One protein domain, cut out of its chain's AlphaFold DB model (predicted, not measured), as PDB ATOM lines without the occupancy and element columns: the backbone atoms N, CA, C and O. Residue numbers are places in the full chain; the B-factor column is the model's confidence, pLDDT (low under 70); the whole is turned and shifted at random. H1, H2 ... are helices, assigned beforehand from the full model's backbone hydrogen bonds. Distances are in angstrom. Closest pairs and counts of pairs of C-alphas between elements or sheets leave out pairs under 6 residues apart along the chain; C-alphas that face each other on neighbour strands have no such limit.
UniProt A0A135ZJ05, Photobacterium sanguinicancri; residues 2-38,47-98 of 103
ATOM      1  N   LEU A   2     -33.539  15.572 -36.659       95.19
ATOM      2  CA  LEU A   2     -32.133  15.813 -36.259       95.19
ATOM      3  C   LEU A   2     -31.967  16.771 -35.062       95.19
ATOM      4  O   LEU A   2     -31.291  16.430 -34.099       95.19
ATOM      5  N   LEU A   3     -32.610  17.945 -35.094       96.44
ATOM      6  CA  LEU A   3     -32.549  18.892 -33.971       96.44
ATOM      7  C   LEU A   3     -33.139  18.309 -32.673       96.44
ATOM      8  O   LEU A   3     -32.631  18.600 -31.598       96.44
ATOM      9  N   GLY A   4     -34.160  17.449 -32.774       95.88
ATOM     10  CA  GLY A   4     -34.700  16.712 -31.627       95.88
ATOM     11  C   GLY A   4     -33.663  15.778 -31.008       95.88
ATOM     12  O   GLY A   4     -33.439  15.832 -29.807       95.88
ATOM     13  N   SER A   5     -32.948  15.002 -31.827       96.44
ATOM     14  CA  SER A   5     -31.875  14.118 -31.347       96.44
ATOM     15  C   SER A   5     -30.702  14.879 -30.723       96.44
ATOM     16  O   SER A   5     -30.080  14.388 -29.786       96.44
ATOM     17  N   ILE A   6     -30.395  16.085 -31.213       98.31
ATOM     18  CA  ILE A   6     -29.390  16.954 -30.582       98.31
ATOM     19  C   ILE A   6     -29.858  17.380 -29.186       98.31
ATOM     20  O   ILE A   6     -29.064  17.332 -28.252       98.31
ATOM     21  N   ILE A   7     -31.133  17.753 -29.027       98.00
ATOM     22  CA  ILE A   7     -31.704  18.091 -27.714       98.00
ATOM     23  C   ILE A   7     -31.584  16.905 -26.756       98.00
ATOM     24  O   ILE A   7     -31.132  17.095 -25.631       98.00
ATOM     25  N   GLU A   8     -31.910  15.688 -27.195       97.69
ATOM     26  CA  GLU A   8     -31.762  14.490 -26.354       97.69
ATOM     27  C   GLU A   8     -30.314  14.267 -25.922       97.69
ATOM     28  O   GLU A   8     -30.044  14.040 -24.745       97.69
ATOM     29  N   GLN A   9     -29.365  14.389 -26.854       98.38
ATOM     30  CA  GLN A   9     -27.952  14.187 -26.541       98.38
ATOM     31  C   GLN A   9     -27.381  15.247 -25.601       98.38
ATOM     32  O   GLN A   9     -26.565  14.929 -24.740       98.38
ATOM     33  N   VAL A  10     -27.789  16.507 -25.756       98.50
ATOM     34  CA  VAL A  10     -27.282  17.607 -24.924       98.50
ATOM     35  C   VAL A  10     -27.956  17.631 -23.550       98.50
ATOM     36  O   VAL A  10     -27.297  17.948 -22.563       98.50
ATOM     37  N   SER A  11     -29.244  17.294 -23.467       98.00
ATOM     38  CA  SER A  11     -29.995  17.292 -22.202       98.00
ATOM     39  C   SER A  11     -29.841  16.001 -21.394       98.00
ATOM     40  O   SER A  11     -29.995  16.028 -20.176       98.00
ATOM     41  N   GLY A  12     -29.558  14.869 -22.049       98.00
ATOM     42  CA  GLY A  12     -29.554  13.544 -21.423       98.00
ATOM     43  C   GLY A  12     -30.951  12.983 -21.126       98.00
ATOM     44  O   GLY A  12     -31.064  11.973 -20.432       98.00
ATOM     45  N   VAL A  13     -32.010  13.619 -21.634       97.75
ATOM     46  CA  VAL A  13     -33.417  13.243 -21.428       97.75
ATOM     47  C   VAL A  13     -34.073  12.988 -22.786       97.75
ATOM     48  O   VAL A  13     -33.715  13.625 -23.774       97.75
ATOM     49  N   ASP A  14     -35.037  12.063 -22.861       96.06
ATOM     50  CA  ASP A  14     -35.785  11.852 -24.105       96.06
ATOM     51  C   ASP A  14     -36.586  13.103 -24.496       96.06
ATOM     52  O   ASP A  14     -37.082  13.843 -23.643       96.06
ATOM     53  N   TYR A  15     -36.751  13.333 -25.796       95.75
ATOM     54  CA  TYR A  15     -37.304  14.581 -26.321       95.75
ATOM     55  C   TYR A  15     -38.721  14.847 -25.815       95.75
ATOM     56  O   TYR A  15     -39.077  15.987 -25.536       95.75
ATOM     57  N   ASN A  16     -39.540  13.804 -25.669       94.50
ATOM     58  CA  ASN A  16     -40.921  13.969 -25.228       94.50
ATOM     59  C   ASN A  16     -40.972  14.418 -23.764       94.50
ATOM     60  O   ASN A  16     -41.744  15.318 -23.434       94.50
ATOM     61  N   SER A  17     -40.140  13.820 -22.910       96.31
ATOM     62  CA  SER A  17     -39.989  14.238 -21.514       96.31
ATOM     63  C   SER A  17     -39.384  15.636 -21.404       96.31
ATOM     64  O   SER A  17     -39.881  16.435 -20.618       96.31
ATOM     65  N   TYR A  18     -38.383  15.964 -22.227       97.50
ATOM     66  CA  TYR A  18     -37.783  17.299 -22.267       97.50
ATOM     67  C   TYR A  18     -38.824  18.370 -22.620       97.50
ATOM     68  O   TYR A  18     -38.967  19.355 -21.903       97.50
ATOM     69  N   ILE A  19     -39.613  18.163 -23.682       97.12
ATOM     70  CA  ILE A  19     -40.665  19.111 -24.077       97.12
ATOM     71  C   ILE A  19     -41.718  19.275 -22.975       97.12
ATOM     72  O   ILE A  19     -42.158  20.394 -22.703       97.12
ATOM     73  N   ASP A  20     -42.121  18.185 -22.323       96.12
ATOM     74  CA  ASP A  20     -43.114  18.267 -21.256       96.12
ATOM     75  C   ASP A  20     -42.589  19.031 -20.030       96.12
ATOM     76  O   ASP A  20     -43.271  19.928 -19.530       96.12
ATOM     77  N   GLN A  21     -41.371  18.716 -19.584       97.06
ATOM     78  CA  GLN A  21     -40.769  19.253 -18.361       97.06
ATOM     79  C   GLN A  21     -40.290  20.696 -18.511       97.06
ATOM     80  O   GLN A  21     -40.525  21.498 -17.610       97.06
ATOM     81  N   GLU A  22     -39.666  21.035 -19.638       96.94
ATOM     82  CA  GLU A  22     -39.066  22.357 -19.847       96.94
ATOM     83  C   GLU A  22     -40.071  23.378 -20.385       96.94
ATOM     84  O   GLU A  22     -39.916  24.577 -20.160       96.94
ATOM     85  N   PHE A  23     -41.124  22.925 -21.077       97.19
ATOM     86  CA  PHE A  23     -42.049  23.830 -21.759       97.19
ATOM     87  C   PHE A  23     -43.506  23.640 -21.352       97.19
ATOM     88  O   PHE A  23     -44.108  24.576 -20.829       97.19
ATOM     89  N   LEU A  24     -44.096  22.459 -21.565       97.31
ATOM     90  CA  LEU A  24     -45.553  22.310 -21.441       97.31
ATOM     91  C   LEU A  24     -46.044  22.480 -19.998       97.31
ATOM     92  O   LEU A  24     -46.968  23.262 -19.751       97.31
ATOM     93  N   ARG A  25     -45.442  21.771 -19.032       97.19
ATOM     94  CA  ARG A  25     -45.863  21.852 -17.622       97.19
ATOM     95  C   ARG A  25     -45.598  23.230 -17.009       97.19
ATOM     96  O   ARG A  25     -46.536  23.747 -16.394       97.19
ATOM     97  N   PRO A  26     -44.411  23.854 -17.170       97.69
ATOM     98  CA  PRO A  26     -44.120  25.145 -16.543       97.69
ATOM     99  C   PRO A  26     -45.062  26.274 -16.968       97.69
ATOM    100  O   PRO A  26     -45.467  27.076 -16.129       97.69
ATOM    101  N   ILE A  27     -45.463  26.316 -18.242       97.94
ATOM    102  CA  ILE A  27     -46.334  27.385 -18.769       97.94
ATOM    103  C   ILE A  27     -47.822  27.008 -18.750       97.94
ATOM    104  O   ILE A  27     -48.672  27.757 -19.227       97.94
ATOM    105  N   GLY A  28     -48.152  25.849 -18.173       97.81
ATOM    106  CA  GLY A  28     -49.528  25.432 -17.926       97.81
ATOM    107  C   GLY A  28     -50.277  24.884 -19.142       97.81
ATOM    108  O   GLY A  28     -51.506  24.854 -19.098       97.81
ATOM    109  N   MET A  29     -49.580  24.414 -20.181       97.69
ATOM    110  CA  MET A  29     -50.179  23.725 -21.337       97.69
ATOM    111  C   MET A  29     -50.617  22.305 -20.957       97.69
ATOM    112  O   MET A  29     -49.956  21.305 -21.256       97.69
ATOM    113  N   LYS A  30     -51.717  22.213 -20.206       94.94
ATOM    114  CA  LYS A  30     -52.156  20.964 -19.571       94.94
ATOM    115  C   LYS A  30     -52.758  19.962 -20.551       94.94
ATOM    116  O   LYS A  30     -52.648  18.763 -20.295       94.94
ATOM    117  N   ASP A  31     -53.300  20.447 -21.662       94.62
ATOM    118  CA  ASP A  31     -54.007  19.682 -22.690       94.62
ATOM    119  C   ASP A  31     -53.123  19.452 -23.934       94.62
ATOM    120  O   ASP A  31     -53.616  19.303 -25.055       94.62
ATOM    121  N   SER A  32     -51.801  19.436 -23.734       94.50
ATOM    122  CA  SER A  32     -50.788  19.226 -24.771       94.50
ATOM    123  C   SER A  32     -49.874  18.044 -24.445       94.50
ATOM    124  O   SER A  32     -49.577  17.789 -23.275       94.50
ATOM    125  N   SER A  33     -49.423  17.314 -25.471       92.12
ATOM    126  CA  SER A  33     -48.528  16.153 -25.340       92.12
ATOM    127  C   SER A  33     -47.808  15.838 -26.650       92.12
ATOM    128  O   SER A  33     -48.372  15.986 -27.731       92.12
ATOM    129  N   MET A  34     -46.588  15.309 -26.546       90.62
ATOM    130  CA  MET A  34     -45.858  14.706 -27.671       90.62
ATOM    131  C   MET A  34     -46.247  13.243 -27.940       90.62
ATOM    132  O   MET A  34     -45.852  12.664 -28.948       90.62
ATOM    133  N   LYS A  35     -46.993  12.626 -27.020       86.81
ATOM    134  CA  LYS A  35     -47.478  11.245 -27.113       86.81
ATOM    135  C   LYS A  35     -48.988  11.241 -27.292       86.81
ATOM    136  O   LYS A  35     -49.698  11.950 -26.572       86.81
ATOM    137  N   LEU A  36     -49.478  10.385 -28.185       81.44
ATOM    138  CA  LEU A  36     -50.901  10.098 -28.298       81.44
ATOM    139  C   LEU A  36     -51.404   9.468 -26.992       81.44
ATOM    140  O   LEU A  36     -50.939   8.406 -26.583       81.44
ATOM    141  N   THR A  37     -52.365  10.121 -26.345       73.69
ATOM    142  CA  THR A  37     -53.038   9.608 -25.149       73.69
ATOM    143  C   THR A  37     -54.543   9.595 -25.363       73.69
ATOM    144  O   THR A  37     -55.118  10.527 -25.925       73.69
ATOM    145  N   LEU A  38     -55.193   8.535 -24.879       71.56
ATOM    146  CA  LEU A  38     -56.650   8.392 -24.912       71.56
ATOM    147  C   LEU A  38     -57.360   9.307 -23.899       71.56
ATOM    148  O   LEU A  38     -58.584   9.376 -23.892       71.56
ATOM    149  N   GLU A  47     -59.622  13.771 -44.943       81.12
ATOM    150  CA  GLU A  47     -58.898  13.909 -46.210       81.12
ATOM    151  C   GLU A  47     -59.831  14.403 -47.326       81.12
ATOM    152  O   GLU A  47     -61.001  14.018 -47.416       81.12
ATOM    153  N   ILE A  48     -59.308  15.282 -48.193       78.06
ATOM    154  CA  ILE A  48     -60.075  15.923 -49.279       78.06
ATOM    155  C   ILE A  48     -60.492  14.901 -50.350       78.06
ATOM    156  O   ILE A  48     -61.494  15.109 -51.037       78.06
ATOM    157  N   SER A  49     -59.803  13.760 -50.456       72.88
ATOM    158  CA  SER A  49     -60.235  12.620 -51.269       72.88
ATOM    159  C   SER A  49     -61.456  11.929 -50.648       72.88
ATOM    160  O   SER A  49     -61.367  10.840 -50.088       72.88
ATOM    161  N   GLY A  50     -62.616  12.577 -50.758       55.88
ATOM    162  CA  GLY A  50     -63.921  11.976 -50.486       55.88
ATOM    163  C   GLY A  50     -64.515  12.202 -49.095       55.88
ATOM    164  O   GLY A  50     -65.457  11.490 -48.764       55.88
ATOM    165  N   LEU A  51     -64.027  13.161 -48.291       60.00
ATOM    166  CA  LEU A  51     -64.537  13.430 -46.927       60.00
ATOM    167  C   LEU A  51     -64.569  12.169 -46.042       60.00
ATOM    168  O   LEU A  51     -65.477  11.969 -45.234       60.00
ATOM    169  N   ILE A  52     -63.572  11.302 -46.205       63.31
ATOM    170  CA  ILE A  52     -63.383  10.126 -45.358       63.31
ATOM    171  C   ILE A  52     -62.581  10.508 -44.110       63.31
ATOM    172  O   ILE A  52     -61.826  11.486 -44.118       63.31
ATOM    173  N   ASN A  53     -62.744   9.734 -43.032       70.31
ATOM    174  CA  ASN A  53     -61.855   9.849 -41.877       70.31
ATOM    175  C   ASN A  53     -60.422   9.613 -42.361       70.31
ATOM    176  O   ASN A  53     -60.162   8.591 -42.999       70.31
ATOM    177  N   ALA A  54     -59.516  10.540 -42.061       65.19
ATOM    178  CA  ALA A  54     -58.116  10.364 -42.415       65.19
ATOM    179  C   ALA A  54     -57.530   9.176 -41.650       65.19
ATOM    180  O   ALA A  54     -57.982   8.836 -40.545       65.19
ATOM    181  N   HIS A  55     -56.484   8.574 -42.204       65.94
ATOM    182  CA  HIS A  55     -55.711   7.607 -41.438       65.94
ATOM    183  C   HIS A  55     -55.151   8.277 -40.177       65.94
ATOM    184  O   HIS A  55     -54.653   9.404 -40.213       65.94
ATOM    185  N   ILE A  56     -55.242   7.583 -39.038       64.56
ATOM    186  CA  ILE A  56     -54.550   8.018 -37.826       64.56
ATOM    187  C   ILE A  56     -53.060   7.814 -38.088       64.56
ATOM    188  O   ILE A  56     -52.545   6.704 -37.952       64.56
ATOM    189  N   THR A  57     -52.372   8.875 -38.497       61.72
ATOM    190  CA  THR A  57     -50.915   8.875 -38.570       61.72
ATOM    191  C   THR A  57     -50.378   8.835 -37.142       61.72
ATOM    192  O   THR A  57     -50.725   9.715 -36.347       61.72
ATOM    193  N   PRO A  58     -49.541   7.848 -36.779       63.81
ATOM    194  CA  PRO A  58     -48.889   7.848 -35.479       63.81
ATOM    195  C   PRO A  58     -48.096   9.147 -35.309       63.81
ATOM    196  O   PRO A  58     -47.300   9.508 -36.177       63.81
ATOM    197  N   THR A  59     -48.291   9.850 -34.194       62.12
ATOM    198  CA  THR A  59     -47.580  11.106 -33.889       62.12
ATOM    199  C   THR A  59     -46.060  10.929 -33.863       62.12
ATOM    200  O   THR A  59     -45.315  11.850 -34.202       62.12
ATOM    201  N   ASP A  60     -45.607   9.711 -33.564       65.81
ATOM    202  CA  ASP A  60     -44.201   9.301 -33.573       65.81
ATOM    203  C   ASP A  60     -43.554   9.419 -34.962       65.81
ATOM    204  O   ASP A  60     -42.341   9.573 -35.067       65.81
ATOM    205  N   CYS A  61     -44.351   9.404 -36.037       65.00
ATOM    206  CA  CYS A  61     -43.842   9.541 -37.400       65.00
ATOM    207  C   CYS A  61     -43.290  10.950 -37.678       65.00
ATOM    208  O   CYS A  61     -42.375  11.103 -38.484       65.00
ATOM    209  N   ALA A  62     -43.827  11.977 -37.011       79.19
ATOM    210  CA  ALA A  62     -43.336  13.349 -37.118       79.19
ATOM    211  C   ALA A  62     -42.411  13.719 -35.947       79.19
ATOM    212  O   ALA A  62     -41.427  14.431 -36.156       79.19
ATOM    213  N   TRP A  63     -42.692  13.227 -34.731       88.81
ATOM    214  CA  TRP A  63     -41.887  13.448 -33.520       88.81
ATOM    215  C   TRP A  63     -41.453  14.923 -33.375       88.81
ATOM    216  O   TRP A  63     -42.299  15.818 -33.361       88.81
ATOM    217  N   SER A  64     -40.151  15.218 -33.357       92.44
ATOM    218  CA  SER A  64     -39.612  16.579 -33.233       92.44
ATOM    219  C   SER A  64     -39.908  17.506 -34.428       92.44
ATOM    220  O   SER A  64     -39.507  18.666 -34.406       92.44
ATOM    221  N   ALA A  65     -40.479  16.992 -35.520       91.94
ATOM    222  CA  ALA A  65     -40.799  17.743 -36.736       91.94
ATOM    223  C   ALA A  65     -42.296  18.081 -36.869       91.94
ATOM    224  O   ALA A  65     -42.670  18.745 -37.829       91.94
ATOM    225  N   GLY A  66     -43.147  17.635 -35.936       88.31
ATOM    226  CA  GLY A  66     -44.587  17.924 -35.992       88.31
ATOM    227  C   GLY A  66     -45.488  16.998 -35.172       88.31
ATOM    228  O   GLY A  66     -46.659  16.862 -35.497       88.31
ATOM    229  N   GLY A  67     -44.962  16.320 -34.149       89.75
ATOM    230  CA  GLY A  67     -45.706  15.338 -33.352       89.75
ATOM    231  C   GLY A  67     -46.521  15.913 -32.187       89.75
ATOM    232  O   GLY A  67     -47.117  15.137 -31.446       89.75
ATOM    233  N   LEU A  68     -46.533  17.236 -31.984       92.81
ATOM    234  CA  LEU A  68     -47.245  17.858 -30.865       92.81
ATOM    235  C   LEU A  68     -48.764  17.782 -31.068       92.81
ATOM    236  O   LEU A  68     -49.302  18.289 -32.050       92.81
ATOM    237  N   ILE A  69     -49.458  17.218 -30.084       91.81
ATOM    238  CA  ILE A  69     -50.912  17.285 -29.937       91.81
ATOM    239  C   ILE A  69     -51.213  18.407 -28.947       91.81
ATOM    240  O   ILE A  69     -50.611  18.455 -27.876       91.81
ATOM    241  N   THR A  70     -52.120  19.317 -29.295       94.50
ATOM    242  CA  THR A  70     -52.408  20.507 -28.481       94.50
ATOM    243  C   THR A  70     -53.815  21.047 -28.743       94.50
ATOM    244  O   THR A  70     -54.522  20.582 -29.641       94.50
ATOM    245  N   THR A  71     -54.216  22.055 -27.972       95.75
ATOM    246  CA  THR A  71     -55.461  22.806 -28.151       95.75
ATOM    247  C   THR A  71     -55.166  24.259 -28.517       95.75
ATOM    248  O   THR A  71     -54.095  24.792 -28.232       95.75
ATOM    249  N   ALA A  72     -56.150  24.959 -29.090       97.44
ATOM    250  CA  ALA A  72     -56.023  26.394 -29.351       97.44
ATOM    251  C   ALA A  72     -55.790  27.214 -28.064       97.44
ATOM    252  O   ALA A  72     -55.107  28.236 -28.091       97.44
ATOM    253  N   ARG A  73     -56.334  26.755 -26.927       97.81
ATOM    254  CA  ARG A  73     -56.124  27.389 -25.619       97.81
ATOM    255  C   ARG A  73     -54.673  27.256 -25.166       97.81
ATOM    256  O   ARG A  73     -54.092  28.241 -24.727       97.81
ATOM    257  N   ASP A  74     -54.086  26.075 -25.304       97.94
ATOM    258  CA  ASP A  74     -52.688  25.858 -24.937       97.94
ATOM    259  C   ASP A  74     -51.733  26.603 -25.876       97.94
ATOM    260  O   ASP A  74     -50.745  27.172 -25.418       97.94
ATOM    261  N   LEU A  75     -52.057  26.709 -27.168       98.25
ATOM    262  CA  LEU A  75     -51.291  27.546 -28.099       98.25
ATOM    263  C   LEU A  75     -51.351  29.035 -27.742       98.25
ATOM    264  O   LEU A  75     -50.379  29.756 -27.965       98.25
ATOM    265  N   TYR A  76     -52.452  29.509 -27.154       98.56
ATOM    266  CA  TYR A  76     -52.517  30.866 -26.615       98.56
ATOM    267  C   TYR A  76     -51.556  31.048 -25.429       98.56
ATOM    268  O   TYR A  76     -50.827  32.042 -25.399       98.56
ATOM    269  N   LEU A  77     -51.484  30.077 -24.509       98.62
ATOM    270  CA  LEU A  77     -50.515  30.097 -23.403       98.62
ATOM    271  C   LEU A  77     -49.073  30.076 -23.920       98.62
ATOM    272  O   LEU A  77     -48.263  30.894 -23.485       98.62
ATOM    273  N   TRP A  78     -48.774  29.212 -24.897       98.44
ATOM    274  CA  TRP A  78     -47.480  29.190 -25.584       98.44
ATOM    275  C   TRP A  78     -47.136  30.556 -26.171       98.44
ATOM    276  O   TRP A  78     -46.052  31.080 -25.930       98.44
ATOM    277  N   ASN A  79     -48.069  31.168 -26.904       98.12
ATOM    278  CA  ASN A  79     -47.844  32.468 -27.522       98.12
ATOM    279  C   ASN A  79     -47.540  33.551 -26.477       98.12
ATOM    280  O   ASN A  79     -46.617  34.337 -26.671       98.12
ATOM    281  N   GLN A  80     -48.274  33.587 -25.362       98.25
ATOM    282  CA  GLN A  80     -47.986  34.530 -24.279       98.25
ATOM    283  C   GLN A  80     -46.613  34.273 -23.646       98.25
ATOM    284  O   GLN A  80     -45.845  35.217 -23.469       98.25
ATOM    285  N   ALA A  81     -46.293  33.014 -23.339       98.06
ATOM    286  CA  ALA A  81     -45.039  32.620 -22.700       98.06
ATOM    287  C   ALA A  81     -43.807  32.852 -23.592       98.06
ATOM    288  O   ALA A  81     -42.734  33.212 -23.106       98.06
ATOM    289  N   LEU A  82     -43.957  32.672 -24.906       97.81
ATOM    290  CA  LEU A  82     -42.902  32.932 -25.879       97.81
ATOM    291  C   LEU A  82     -42.535  34.420 -25.916       97.81
ATOM    292  O   LEU A  82     -41.358  34.759 -25.888       97.81
ATOM    293  N   HIS A  83     -43.539  35.301 -25.935       97.44
ATOM    294  CA  HIS A  83     -43.336  36.746 -26.089       97.44
ATOM    295  C   HIS A  83     -43.070  37.488 -24.776       97.44
ATOM    296  O   HIS A  83     -42.656  38.642 -24.807       97.44
ATOM    297  N   ASN A  84     -43.315  36.870 -23.619       96.31
ATOM    298  CA  ASN A  84     -43.037  37.483 -22.317       96.31
ATOM    299  C   ASN A  84     -41.680  37.062 -21.719       96.31
ATOM    300  O   ASN A  84     -41.383  37.420 -20.582       96.31
ATOM    301  N   GLY A  85     -40.880  36.294 -22.466       95.44
ATOM    302  CA  GLY A  85     -39.550  35.848 -22.055       95.44
ATOM    303  C   GLY A  85     -39.514  34.585 -21.185       95.44
ATOM    304  O   GLY A  85     -38.444  34.231 -20.694       95.44
ATOM    305  N   SER A  86     -40.645  33.896 -20.978       95.81
ATOM    306  CA  SER A  86     -40.694  32.679 -20.145       95.81
ATOM    307  C   SER A  86     -40.085  31.451 -20.826       95.81
ATOM    308  O   SER A  86     -39.644  30.535 -20.143       95.81
ATOM    309  N   VAL A  87     -40.089  31.410 -22.163       96.25
ATOM    310  CA  VAL A  87     -39.607  30.258 -22.954       96.25
ATOM    311  C   VAL A  87     -38.177  30.474 -23.446       96.25
ATOM    312  O   VAL A  87     -37.348  29.569 -23.405       96.25
ATOM    313  N   VAL A  88     -37.878  31.678 -23.927       96.25
ATOM    314  CA  VAL A  88     -36.555  32.078 -24.409       96.25
ATOM    315  C   VAL A  88     -36.299  33.534 -24.042       96.25
ATOM    316  O   VAL A  88     -37.233  34.306 -23.852       96.25
ATOM    317  N   SER A  89     -35.027  33.933 -23.979       97.25
ATOM    318  CA  SER A  89     -34.674  35.345 -23.806       97.25
ATOM    319  C   SER A  89     -35.167  36.204 -24.975       97.25
ATOM    320  O   SER A  89     -35.272  35.716 -26.102       97.25
ATOM    321  N   GLU A  90     -35.357  37.504 -24.739       96.94
ATOM    322  CA  GLU A  90     -35.689  38.472 -25.797       96.94
ATOM    323  C   GLU A  90     -34.687  38.409 -26.963       96.94
ATOM    324  O   GLU A  90     -35.068  38.373 -28.127       96.94
ATOM    325  N   MET A  91     -33.388  38.295 -26.666       97.31
ATOM    326  CA  MET A  91     -32.344  38.175 -27.691       97.31
ATOM    327  C   MET A  91     -32.519  36.918 -28.554       97.31
ATOM    328  O   MET A  91     -32.354  36.967 -29.774       97.31
ATOM    329  N   SER A  92     -32.860  35.790 -27.928       97.44
ATOM    330  CA  SER A  92     -33.143  34.541 -28.635       97.44
ATOM    331  C   SER A  92     -34.406  34.654 -29.489       97.44
ATOM    332  O   SER A  92     -34.403  34.175 -30.620       97.44
ATOM    333  N   LEU A  93     -35.453  35.319 -28.988       97.50
ATOM    334  CA  LEU A  93     -36.695  35.558 -29.727       97.50
ATOM    335  C   LEU A  93     -36.447  36.417 -30.974       97.50
ATOM    336  O   LEU A  93     -36.864  36.050 -32.070       97.50
ATOM    337  N   GLN A  94     -35.683  37.503 -30.843       97.00
ATOM    338  CA  GLN A  94     -35.288  38.328 -31.989       97.00
ATOM    339  C   GLN A  94     -34.487  37.521 -33.016       97.00
ATOM    340  O   GLN A  94     -34.730  37.613 -34.218       97.00
ATOM    341  N   LYS A  95     -33.573  36.655 -32.561       96.50
ATOM    342  CA  LYS A  95     -32.835  35.754 -33.457       96.50
ATOM    343  C   LYS A  95     -33.754  34.778 -34.203       96.50
ATOM    344  O   LYS A  95     -33.457  34.453 -35.347       96.50
ATOM    345  N   MET A  96     -34.847  34.321 -33.588       95.44
ATOM    346  CA  MET A  96     -35.836  33.458 -34.248       95.44
ATOM    347  C   MET A  96     -36.606  34.182 -35.360       95.44
ATOM    348  O   MET A  96     -36.937  33.546 -36.357       95.44
ATOM    349  N   TYR A  97     -36.900  35.478 -35.201       95.25
ATOM    350  CA  TYR A  97     -37.690  36.251 -36.171       95.25
ATOM    351  C   TYR A  97     -36.877  36.923 -37.271       95.25
ATOM    352  O   TYR A  97     -37.411  37.182 -38.350       95.25
ATOM    353  N   ASN A  98     -35.601  37.199 -37.025       95.25
ATOM    354  CA  ASN A  98     -34.750  37.835 -38.019       95.25
ATOM    355  C   ASN A  98     -34.442  36.880 -39.176       95.25
ATOM    356  O   ASN A  98     -34.140  35.705 -38.963       95.25
TER     357      ASN A  98
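Overview. This is residues 2 to 38 and 47 to 98 of the 103 residues of a protein of Photobacterium sanguinicancri (UniProt A0A135ZJ05). Short helices stand in two pairs, H1 with H2 and H3 with H4, each pair set at a wide angle; H2 comes near H3, and long loops run beside these helices in a loose, open frame. An arm of loop, residues 48 to 54, sticks out far from H4 and makes the length of the whole. The printed part has 89 residues with four named helices, in the order H1, H2, H3, H4, and no named strand; the class is all helix, though under half of the residues, 40, are in named elements. It is loose, with a radius of gyration of the C-alphas of 15.2 A, and elongated, spanning 47 by 29 by 29 A.

Arrangement. H3, residues 72 to 83, only just touches H4, residues 90 to 97, with 3 pairs of C-alphas within 8 A, and with its residues 82 to 83 alone. Their closest C-alphas, those of His 83 and Leu 93, are 7.7 A apart; the helices run opposite ways at a steep tilt of 61 degrees. H3 and H2, residues 15 to 24, are near each other, their closest C-alphas 8.3 A apart. H2 touches H1, residues 2 to 11, about perpendicular at 76 degrees; the closest C-alphas, of Glu 8 and Tyr 15, are 5.5 A apart. H1 is apart from H3 and H4, and H2 from H4. In H1, H2, H3 and H4 every O i to N i+4 pair is within hydrogen-bond range.

Along the chain. H3, the longest, measures 16.7 A from C-alpha 72 at (-56.023, 26.394, -29.351) to C-alpha 83. H4 measures 10.8 A and ends with C-alpha 97 at (-37.690, 36.251, -36.171). H2 measures 12.3 A. H1 measures 14.3 A from C-alpha 2 at (-32.133, 15.813, -36.259).

Size, cuts and confidence. The C-alphas of Gly 50 and Met 91, 46.9 A, are the two farthest apart. Residues 39 to 46 are not printed, and C-alphas 38 and 47 are 22.1 A apart across this cut, in the link from H2 to H3. The link from H1 to H2 is tight and that from H3 to H4 short. Residues 50 to 52 and 54 to 61 have pLDDT under 70.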